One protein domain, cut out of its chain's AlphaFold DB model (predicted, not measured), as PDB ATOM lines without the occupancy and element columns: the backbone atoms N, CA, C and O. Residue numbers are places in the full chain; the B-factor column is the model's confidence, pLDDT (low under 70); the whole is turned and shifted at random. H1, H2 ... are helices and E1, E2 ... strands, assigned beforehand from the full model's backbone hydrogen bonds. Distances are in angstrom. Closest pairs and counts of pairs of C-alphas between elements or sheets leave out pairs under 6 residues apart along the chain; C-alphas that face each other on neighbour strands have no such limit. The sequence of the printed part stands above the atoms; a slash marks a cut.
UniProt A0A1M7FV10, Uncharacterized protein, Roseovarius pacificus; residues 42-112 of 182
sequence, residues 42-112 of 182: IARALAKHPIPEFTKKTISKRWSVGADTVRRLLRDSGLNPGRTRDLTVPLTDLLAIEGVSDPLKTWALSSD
ATOM      1  N   ILE A  42      63.821 200.005 108.864       91.81
ATOM      2  CA  ILE A  42      64.505 201.143 109.490       91.81
ATOM      3  C   ILE A  42      64.289 202.418 108.664       91.81
ATOM      4  O   ILE A  42      63.913 203.444 109.224       91.81
ATOM      5  N   ALA A  43      64.444 202.371 107.335       91.12
ATOM      6  CA  ALA A  43      64.224 203.538 106.477       91.12
ATOM      7  C   ALA A  43      62.783 204.088 106.557       91.12
ATOM      8  O   ALA A  43      62.595 205.301 106.651       91.12
ATOM      9  N   ARG A  44      61.761 203.216 106.577       93.31
ATOM     10  CA  ARG A  44      60.354 203.626 106.765       93.31
ATOM     11  C   ARG A  44      60.122 204.247 108.140       93.31
ATOM     12  O   ARG A  44      59.445 205.268 108.244       93.31
ATOM     13  N   ALA A  45      60.681 203.645 109.186       91.50
ATOM     14  CA  ALA A  45      60.527 204.138 110.545       91.50
ATOM     15  C   ALA A  45      61.209 205.503 110.741       91.50
ATOM     16  O   ALA A  45      60.608 206.400 111.326       91.50
ATOM     17  N   LEU A  46      62.398 205.708 110.164       92.50
ATOM     18  CA  LEU A  46      63.104 206.996 110.169       92.50
ATOM     19  C   LEU A  46      62.364 208.093 109.389       92.50
ATOM     20  O   LEU A  46      62.405 209.248 109.798       92.50
ATOM     21  N   ALA A  47      61.646 207.749 108.312       91.38
ATOM     22  CA  ALA A  47      60.796 208.705 107.599       91.38
ATOM     23  C   ALA A  47      59.604 209.192 108.452       91.38
ATOM     24  O   ALA A  47      59.174 210.334 108.312       91.38
ATOM     25  N   LYS A  48      59.088 208.345 109.356       92.06
ATOM     26  CA  LYS A  48      58.033 208.704 110.322       92.06
ATOM     27  C   LYS A  48      58.592 209.397 111.577       92.06
ATOM     28  O   LYS A  48      57.934 210.261 112.154       92.06
ATOM     29  N   HIS A  49      59.788 209.004 112.008       90.81
ATOM     30  CA  HIS A  49      60.426 209.421 113.255       90.81
ATOM     31  C   HIS A  49      61.891 209.828 112.994       90.81
ATOM     32  O   HIS A  49      62.812 209.054 113.285       90.81
ATOM     33  N   PRO A  50      62.125 211.032 112.430       92.00
ATOM     34  CA  PRO A  50      63.466 211.499 112.088       92.00
ATOM     35  C   PRO A  50      64.368 211.576 113.324       92.00
ATOM     36  O   PRO A  50      63.899 211.784 114.446       92.00
ATOM     37  N   ILE A  51      65.675 211.398 113.117       93.19
ATOM     38  CA  ILE A  51      66.671 211.432 114.195       93.19
ATOM     39  C   ILE A  51      66.781 212.876 114.706       93.19
ATOM     40  O   ILE A  51      67.108 213.764 113.920       93.19
ATOM     41  N   PRO A  52      66.533 213.136 115.999       92.88
ATOM     42  CA  PRO A  52      66.617 214.480 116.539       92.88
ATOM     43  C   PRO A  52      68.070 214.897 116.774       92.88
ATOM     44  O   PRO A  52      68.936 214.088 117.115       92.88
ATOM     45  N   GLU A  53      68.310 216.194 116.627       92.00
ATOM     46  CA  GLU A  53      69.621 216.821 116.743       92.00
ATOM     47  C   GLU A  53      69.785 217.587 118.060       92.00
ATOM     48  O   GLU A  53      68.861 218.220 118.573       92.00
ATOM     49  N   PHE A  54      70.994 217.538 118.620       91.06
ATOM     50  CA  PHE A  54      71.304 218.057 119.947       91.06
ATOM     51  C   PHE A  54      72.426 219.090 119.897       91.06
ATOM     52  O   PHE A  54      73.531 218.814 119.434       91.06
ATOM     53  N   THR A  55      72.176 220.270 120.464       89.81
ATOM     54  CA  THR A  55      73.221 221.284 120.664       89.81
ATOM     55  C   THR A  55      74.155 220.904 121.815       89.81
ATOM     56  O   THR A  55      73.751 220.228 122.765       89.81
ATOM     57  N   LYS A  56      75.375 221.460 121.830       88.12
ATOM     58  CA  LYS A  56      76.314 221.381 122.974       88.12
ATOM     59  C   LYS A  56      75.660 221.694 124.334       88.12
ATOM     60  O   LYS A  56      75.998 221.054 125.329       88.12
ATOM     61  N   LYS A  57      74.726 222.656 124.386       89.44
ATOM     62  CA  LYS A  57      73.988 223.028 125.609       89.44
ATOM     63  C   LYS A  57      73.032 221.911 126.038       89.44
ATOM     64  O   LYS A  57      73.003 221.558 127.214       89.44
ATOM     65  N   THR A  58      72.297 221.333 125.089       91.31
ATOM     66  CA  THR A  58      71.388 220.206 125.340       91.31
ATOM     67  C   THR A  58      72.159 218.973 125.811       91.31
ATOM     68  O   THR A  58      71.758 218.358 126.790       91.31
ATOM     69  N   ILE A  59      73.310 218.663 125.201       92.12
ATOM     70  CA  ILE A  59      74.182 217.544 125.610       92.12
ATOM     71  C   ILE A  59      74.735 217.765 127.026       92.12
ATOM     72  O   ILE A  59      74.685 216.867 127.859       92.12
ATOM     73  N   SER A  60      75.213 218.979 127.330       92.12
ATOM     74  CA  SER A  60      75.712 219.349 128.664       92.12
ATOM     75  C   SER A  60      74.649 219.171 129.754       92.12
ATOM     76  O   SER A  60      74.959 218.621 130.813       92.12
ATOM     77  N   LYS A  61      73.391 219.548 129.472       93.31
ATOM     78  CA  LYS A  61      72.245 219.275 130.353       93.31
ATOM     79  C   LYS A  61      71.974 217.771 130.469       93.31
ATOM     80  O   LYS A  61      71.987 217.248 131.577       93.31
ATOM     81  N   ARG A  62      71.798 217.083 129.335       93.44
ATOM     82  CA  ARG A  62      71.467 215.651 129.246       93.44
ATOM     83  C   ARG A  62      72.450 214.774 130.006       93.44
ATOM     84  O   ARG A  62      72.050 213.831 130.673       93.44
ATOM     85  N   TRP A  63      73.738 215.068 129.907       94.12
ATOM     86  CA  TRP A  63      74.785 214.322 130.597       94.12
ATOM     87  C   TRP A  63      75.081 214.863 132.002       94.12
ATOM     88  O   TRP A  63      75.855 214.249 132.736       94.12
ATOM     89  N   SER A  64      74.486 215.993 132.396       92.88
ATOM     90  CA  SER A  64      74.763 216.715 133.642       92.88
ATOM     91  C   SER A  64      76.273 216.921 133.859       92.88
ATOM     92  O   SER A  64      76.843 216.528 134.877       92.88
ATOM     93  N   VAL A  65      76.968 217.461 132.849       91.31
ATOM     94  CA  VAL A  65      78.414 217.759 132.891       91.31
ATOM     95  C   VAL A  65      78.736 219.085 132.206       91.31
ATOM     96  O   VAL A  65      78.046 219.510 131.281       91.31
ATOM     97  N   GLY A  66      79.825 219.729 132.634       90.31
ATOM     98  CA  GLY A  66      80.301 220.983 132.047       90.31
ATOM     99  C   GLY A  66      80.659 220.873 130.559       90.31
ATOM    100  O   GLY A  66      81.059 219.813 130.067       90.31
ATOM    101  N   ALA A  67      80.551 221.997 129.845       88.38
ATOM    102  CA  ALA A  67      80.734 222.065 128.394       88.38
ATOM    103  C   ALA A  67      82.109 221.564 127.908       88.38
ATOM    104  O   ALA A  67      82.202 221.019 126.811       88.38
ATOM    105  N   ASP A  68      83.170 221.694 128.707       89.00
ATOM    106  CA  ASP A  68      84.504 221.192 128.349       89.00
ATOM    107  C   ASP A  68      84.604 219.668 128.381       89.00
ATOM    108  O   ASP A  68      85.226 219.076 127.497       89.00
ATOM    109  N   THR A  69      83.910 219.019 129.322       90.38
ATOM    110  CA  THR A  69      83.755 217.558 129.339       90.38
ATOM    111  C   THR A  69      83.015 217.087 128.088       90.38
ATOM    112  O   THR A  69      83.453 216.129 127.458       90.38
ATOM    113  N   VAL A  70      81.956 217.796 127.671       90.44
ATOM    114  CA  VAL A  70      81.237 217.503 126.416       90.44
ATOM    115  C   VAL A  70      82.160 217.659 125.205       90.44
ATOM    116  O   VAL A  70      82.297 216.727 124.418       90.44
ATOM    117  N   ARG A  71      82.848 218.804 125.064       88.75
ATOM    118  CA  ARG A  71      83.791 219.061 123.955       88.75
ATOM    119  C   ARG A  71      84.883 217.999 123.866       88.75
ATOM    120  O   ARG A  71      85.283 217.644 122.762       88.75
ATOM    121  N   ARG A  72      85.383 217.531 125.013       89.19
ATOM    122  CA  ARG A  72      86.358 216.444 125.082       89.19
ATOM    123  C   ARG A  72      85.747 215.128 124.601       89.19
ATOM    124  O   ARG A  72      86.254 214.586 123.635       89.19
ATOM    125  N   LEU A  73      84.649 214.670 125.200       90.19
ATOM    126  CA  LEU A  73      84.029 213.385 124.854       90.19
ATOM    127  C   LEU A  73      83.595 213.295 123.386       90.19
ATOM    128  O   LEU A  73      83.757 212.242 122.778       90.19
ATOM    129  N   LEU A  74      83.106 214.393 122.796       89.94
ATOM    130  CA  LEU A  74      82.799 214.440 121.364       89.94
ATOM    131  C   LEU A  74      84.065 214.210 120.515       89.94
ATOM    132  O   LEU A  74      84.056 213.324 119.664       89.94
ATOM    133  N   ARG A  75      85.176 214.912 120.803       88.56
ATOM    134  CA  ARG A  75      86.465 214.699 120.105       88.56
ATOM    135  C   ARG A  75      87.012 213.293 120.302       88.56
ATOM    136  O   ARG A  75      87.430 212.679 119.328       88.56
ATOM    137  N   ASP A  76      86.990 212.799 121.538       89.19
ATOM    138  CA  ASP A  76      87.469 211.461 121.899       89.19
ATOM    139  C   ASP A  76      86.651 210.373 121.152       89.19
ATOM    140  O   ASP A  76      87.165 209.295 120.875       89.19
ATOM    141  N   SER A  77      85.411 210.686 120.742       86.06
ATOM    142  CA  SER A  77      84.523 209.831 119.929       86.06
ATOM    143  C   SER A  77      84.608 210.083 118.411       86.06
ATOM    144  O   SER A  77      83.781 209.574 117.653       86.06
ATOM    145  N   GLY A  78      85.565 210.894 117.947       86.06
ATOM    146  CA  GLY A  78      85.750 211.245 116.532       86.06
ATOM    147  C   GLY A  78      84.782 212.306 115.985       86.06
ATOM    148  O   GLY A  78      84.866 212.663 114.811       86.06
ATOM    149  N   LEU A  79      83.888 212.851 116.814       84.44
ATOM    150  CA  LEU A  79      82.957 213.907 116.425       84.44
ATOM    151  C   LEU A  79      83.656 215.258 116.575       84.44
ATOM    152  O   LEU A  79      83.973 215.688 117.687       84.44
ATOM    153  N   ASN A  80      83.894 215.958 115.466       74.19
ATOM    154  CA  ASN A  80      84.465 217.299 115.521       74.19
ATOM    155  C   ASN A  80      83.457 218.246 116.195       74.19
ATOM    156  O   ASN A  80      82.419 218.529 115.599       74.19
ATOM    157  N   PRO A  81      83.732 218.796 117.395       63.31
ATOM    158  CA  PRO A  81      82.769 219.651 118.063       63.31
ATOM    159  C   PRO A  81      82.625 221.016 117.373       63.31
ATOM    160  O   PRO A  81      81.754 221.787 117.759       63.31
ATOM    161  N   GLY A  82      83.488 221.359 116.412       63.69
ATOM    162  CA  GLY A  82      83.496 222.649 115.727       63.69
ATOM    163  C   GLY A  82      83.870 223.831 116.632       63.69
ATOM    164  O   GLY A  82      83.649 223.835 117.850       63.69
ATOM    165  N   ARG A  83      84.404 224.895 116.021       58.53
ATOM    166  CA  ARG A  83      84.515 226.209 116.684       58.53
ATOM    167  C   ARG A  83      83.147 226.892 116.822       58.53
ATOM    168  O   ARG A  83      82.959 227.699 117.725       58.53
ATOM    169  N   THR A  84      82.203 226.541 115.952       55.44
ATOM    170  CA  THR A  84      80.859 227.116 115.849       55.44
ATOM    171  C   THR A  84      80.018 226.909 117.106       55.44
ATOM    172  O   THR A  84      80.123 225.900 117.818       55.44
ATOM    173  N   ARG A  85      79.156 227.893 117.369       58.12
ATOM    174  CA  ARG A  85      78.208 227.914 118.491       58.12
ATOM    175  C   ARG A  85      77.126 226.836 118.329       58.12
ATOM    176  O   ARG A  85      76.684 226.265 119.324       58.12
ATOM    177  N   ASP A  86      76.845 226.488 117.075       62.88
ATOM    178  CA  ASP A  86      75.648 225.776 116.618       62.88
ATOM    179  C   ASP A  86      75.950 224.364 116.096       62.88
ATOM    180  O   ASP A  86      75.249 223.852 115.232       62.88
ATOM    181  N   LEU A  87      77.004 223.714 116.610       71.94
ATOM    182  CA  LEU A  87      77.194 222.287 116.351       71.94
ATOM    183  C   LEU A  87      75.981 221.514 116.879       71.94
ATOM    184  O   LEU A  87      75.766 221.448 118.099       71.94
ATOM    185  N   THR A  88      75.274 220.879 115.957       85.12
ATOM    186  CA  THR A  88      74.320 219.821 116.233       85.12
ATOM    187  C   THR A  88      74.991 218.452 116.146       85.12
ATOM    188  O   THR A  88      75.881 218.213 115.332       85.12
ATOM    189  N   VAL A  89      74.597 217.553 117.046       89.25
ATOM    190  CA  VAL A  89      75.011 216.146 117.064       89.25
ATOM    191  C   VAL A  89      73.740 215.301 116.986       89.25
ATOM    192  O   VAL A  89      72.834 215.539 117.793       89.25
ATOM    193  N   PRO A  90      73.619 214.344 116.053       92.12
ATOM    194  CA  PRO A  90      72.434 213.501 115.968       92.12
ATOM    195  C   PRO A  90      72.347 212.579 117.189       92.12
ATOM    196  O   PRO A  90      73.361 212.111 117.715       92.12
ATOM    197  N   LEU A  91      71.125 212.272 117.633       93.69
ATOM    198  CA  LEU A  91      70.891 211.405 118.791       93.69
ATOM    199  C   LEU A  91      71.617 210.057 118.677       93.69
ATOM    200  O   LEU A  91      72.116 209.560 119.680       93.69
ATOM    201  N   THR A  92      71.720 209.477 117.478       93.31
ATOM    202  CA  THR A  92      72.411 208.198 117.250       93.31
ATOM    203  C   THR A  92      73.877 208.224 117.676       93.31
ATOM    204  O   THR A  92      74.359 207.247 118.244       93.31
ATOM    205  N   ASP A  93      74.570 209.345 117.479       92.44
ATOM    206  CA  ASP A  93      75.965 209.497 117.892       92.44
ATOM    207  C   ASP A  93      76.077 209.645 119.414       92.44
ATOM    208  O   ASP A  93      76.956 209.051 120.038       92.44
ATOM    209  N   LEU A  94      75.142 210.363 120.047       93.06
ATOM    210  CA  LEU A  94      75.069 210.434 121.510       93.06
ATOM    211  C   LEU A  94      74.763 209.067 122.126       93.06
ATOM    212  O   LEU A  94      75.397 208.681 123.100       93.06
ATOM    213  N   LEU A  95      73.826 208.318 121.544       93.25
ATOM    214  CA  LEU A  95      73.479 206.965 121.972       93.25
ATOM    215  C   LEU A  95      74.670 206.000 121.822       93.25
ATOM    216  O   LEU A  95      74.861 205.161 122.700       93.25
ATOM    217  N   ALA A  96      75.510 206.151 120.787       91.75
ATOM    218  CA  ALA A  96      76.760 205.395 120.648       91.75
ATOM    219  C   ALA A  96      77.741 205.688 121.801       91.75
ATOM    220  O   ALA A  96      78.262 204.763 122.421       91.75
ATOM    221  N   ILE A  97      77.945 206.968 122.139       91.31
ATOM    222  CA  ILE A  97      78.767 207.398 123.290       91.31
ATOM    223  C   ILE A  97      78.172 206.889 124.614       91.31
ATOM    224  O   ILE A  97      78.888 206.550 125.553       91.31
ATOM    225  N   GLU A  98      76.846 206.788 124.678       91.50
ATOM    226  CA  GLU A  98      76.087 206.219 125.791       91.50
ATOM    227  C   GLU A  98      76.035 204.676 125.785       91.50
ATOM    228  O   GLU A  98      75.260 204.086 126.540       91.50
ATOM    229  N   GLY A  99      76.855 204.011 124.964       88.19
ATOM    230  CA  GLY A  99      77.036 202.558 124.970       88.19
ATOM    231  C   GLY A  99      75.892 201.752 124.346       88.19
ATOM    232  O   GLY A  99      75.776 200.558 124.619       88.19
ATOM    233  N   VAL A 100      75.030 202.369 123.531       90.06
ATOM    234  CA  VAL A 100      74.009 201.648 122.754       90.06
ATOM    235  C   VAL A 100      74.671 200.978 121.546       90.06
ATOM    236  O   VAL A 100      75.331 201.646 120.758       90.06
ATOM    237  N   SER A 101      74.476 199.663 121.402       87.62
ATOM    238  CA  SER A 101      75.168 198.830 120.401       87.62
ATOM    239  C   SER A 101      74.767 199.136 118.946       87.62
ATOM    240  O   SER A 101      75.635 199.349 118.103       87.62
ATOM    241  N   ASP A 102      73.464 199.245 118.650       92.19
ATOM    242  CA  ASP A 102      72.965 199.759 117.363       92.19
ATOM    243  C   ASP A 102      72.019 200.952 117.596       92.19
ATOM    244  O   ASP A 102      70.797 200.786 117.631       92.19
ATOM    245  N   PRO A 103      72.562 202.175 117.750       93.00
ATOM    246  CA  PRO A 103      71.774 203.380 117.997       93.00
ATOM    247  C   PRO A 103      70.700 203.664 116.951       93.00
ATOM    248  O   PRO A 103      69.642 204.195 117.286       93.00
ATOM    249  N   LEU A 104      70.974 203.333 115.685       93.31
ATOM    250  CA  LEU A 104      70.078 203.618 114.569       93.31
ATOM    251  C   LEU A 104      68.866 202.690 114.613       93.31
ATOM    252  O   LEU A 104      67.734 203.161 114.523       93.31
ATOM    253  N   LYS A 105      69.103 201.386 114.798       92.38
ATOM    254  CA  LYS A 105      68.037 200.390 114.946       92.38
ATOM    255  C   LYS A 105      67.246 200.613 116.231       92.38
ATOM    256  O   LYS A 105      66.021 200.585 116.183       92.38
ATOM    257  N   THR A 106      67.928 200.885 117.347       93.38
ATOM    258  CA  THR A 106      67.284 201.206 118.628       93.38
ATOM    259  C   THR A 106      66.393 202.440 118.506       93.38
ATOM    260  O   THR A 106      65.252 202.378 118.931       93.38
ATOM    261  N   TRP A 107      66.838 203.534 117.876       93.94
ATOM    262  CA  TRP A 107      65.955 204.685 117.654       93.94
ATOM    263  C   TRP A 107      64.779 204.354 116.724       93.94
ATOM    264  O   TRP A 107      63.635 204.650 117.055       93.94
ATOM    265  N   ALA A 108      65.055 203.744 115.568       93.12
ATOM    266  CA  ALA A 108      64.057 203.535 114.524       93.12
ATOM    267  C   ALA A 108      62.943 202.561 114.941       93.12
ATOM    268  O   ALA A 108      61.775 202.827 114.674       93.12
ATOM    269  N   LEU A 109      63.291 201.446 115.586       91.88
ATOM    270  CA  LEU A 109      62.340 200.375 115.908       91.88
ATOM    271  C   LEU A 109      61.723 200.495 117.311       91.88
ATOM    272  O   LEU A 109      60.833 199.715 117.641       91.88
ATOM    273  N   SER A 110      62.158 201.460 118.128       91.56
ATOM    274  CA  SER A 110      61.579 201.677 119.455       91.56
ATOM    275  C   SER A 110      60.157 202.238 119.413       91.56
ATOM    276  O   SER A 110      59.785 203.037 118.538       91.56
ATOM    277  N   SER A 111      59.377 201.871 120.432       91.00
ATOM    278  CA  SER A 111      58.055 202.449 120.695       91.00
ATOM    279  C   SER A 111      58.146 203.955 120.992       91.00
ATOM    280  O   SER A 111      59.231 204.501 121.216       91.00
ATOM    281  N   ASP A 112      57.009 204.658 120.988       88.69
ATOM    282  CA  ASP A 112      56.996 206.091 121.314       88.69
ATOM    283  C   ASP A 112      57.486 206.345 122.759       88.69
ATOM    284  O   ASP A 112      58.306 207.239 122.973       88.69
TER     285      ASP A 112
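What this domain is: This is residues 42 to 112 of the 182 residues of an uncharacterized protein of Roseovarius pacificus (UniProt A0A1M7FV10). A small two-stranded antiparallel ladder, E1 beside E2, lies between two groups of short helices: H2 and H3 make one end of the long axis, H1 and H5 the other, and H4 sits near the middle beside the ladder. A long link, residues 77 to 87, leads from H3 back to E2. The printed part has 71 residues, with five named helices and two named strands in the order H1, E1, H2, H3, E2, H4, H5; the class is mostly helix. It is compact, with a radius of gyration of the C-alphas of 12.8 A, but elongated in outline, spanning 36 by 23 by 21 A.

How they stand to each other: The sheet pairs E1, residues 53 to 55, with E2, residues 88 to 90, antiparallel at 142 degrees between their directions. N 54 and O 89 are within hydrogen-bond range at 2.8 A, and N 89 and O 54 at 2.9 A. H4, residues 91 to 97, follows E2 directly; the closest C-alphas of E1 and H4 are those of Glu 53 and Leu 91, 5.9 A apart. H4 and H5, residues 103 to 109, form a helical hairpin, two successive helices that touch and run opposite ways, at a steep tilt of 45 degrees; their closest C-alphas, Thr 92 and Pro 103, are 4.9 A apart. H5 also touches H1, residues 42 to 48, running the same way at a steep tilt of 67 degrees, only just short of about perpendicular; the closest C-alphas are those of Ala 45 and Ala 108, 5.4 A apart. H2, residues 56 to 62, follows E1 directly and touches H3, residues 67 to 76, about perpendicular at 81 degrees; the closest C-alphas, Ser 60 and Ala 67, are 5.7 A apart. H3 and H4 are near each other, with 5 pairs of C-alphas within 10 A, and H2 and H4 are only just apart, closest 8.3 A. The helix packing is mostly crossed. In H1, H2, H3, H4 and H5 every O i to N i+4 pair is within hydrogen-bond range.

Where its parts are: E1 is 6.9 A long and E2 6.6 A, with C-alpha 53 at (69.621, 216.821, 116.743). H3, the longest helix, measures 14.1 A; H1 measures 10.0 A, H2 9.8 A, H4 9.9 A and H5 10.1 A. H1 begins at C-alpha 42, (64.505, 201.143, 109.490), and H5 ends at C-alpha 109, (62.340, 200.375, 115.908).

The domain as a whole: The two C-alphas farthest apart are those of Arg 44 and Asp 68, 36.8 A. The printed part, 42 to 112, has no cut. The link from H3 to E2 is long; the other links are tight. The mean pLDDT of the printed part is 87.9, and residues 81 to 86 are under 70.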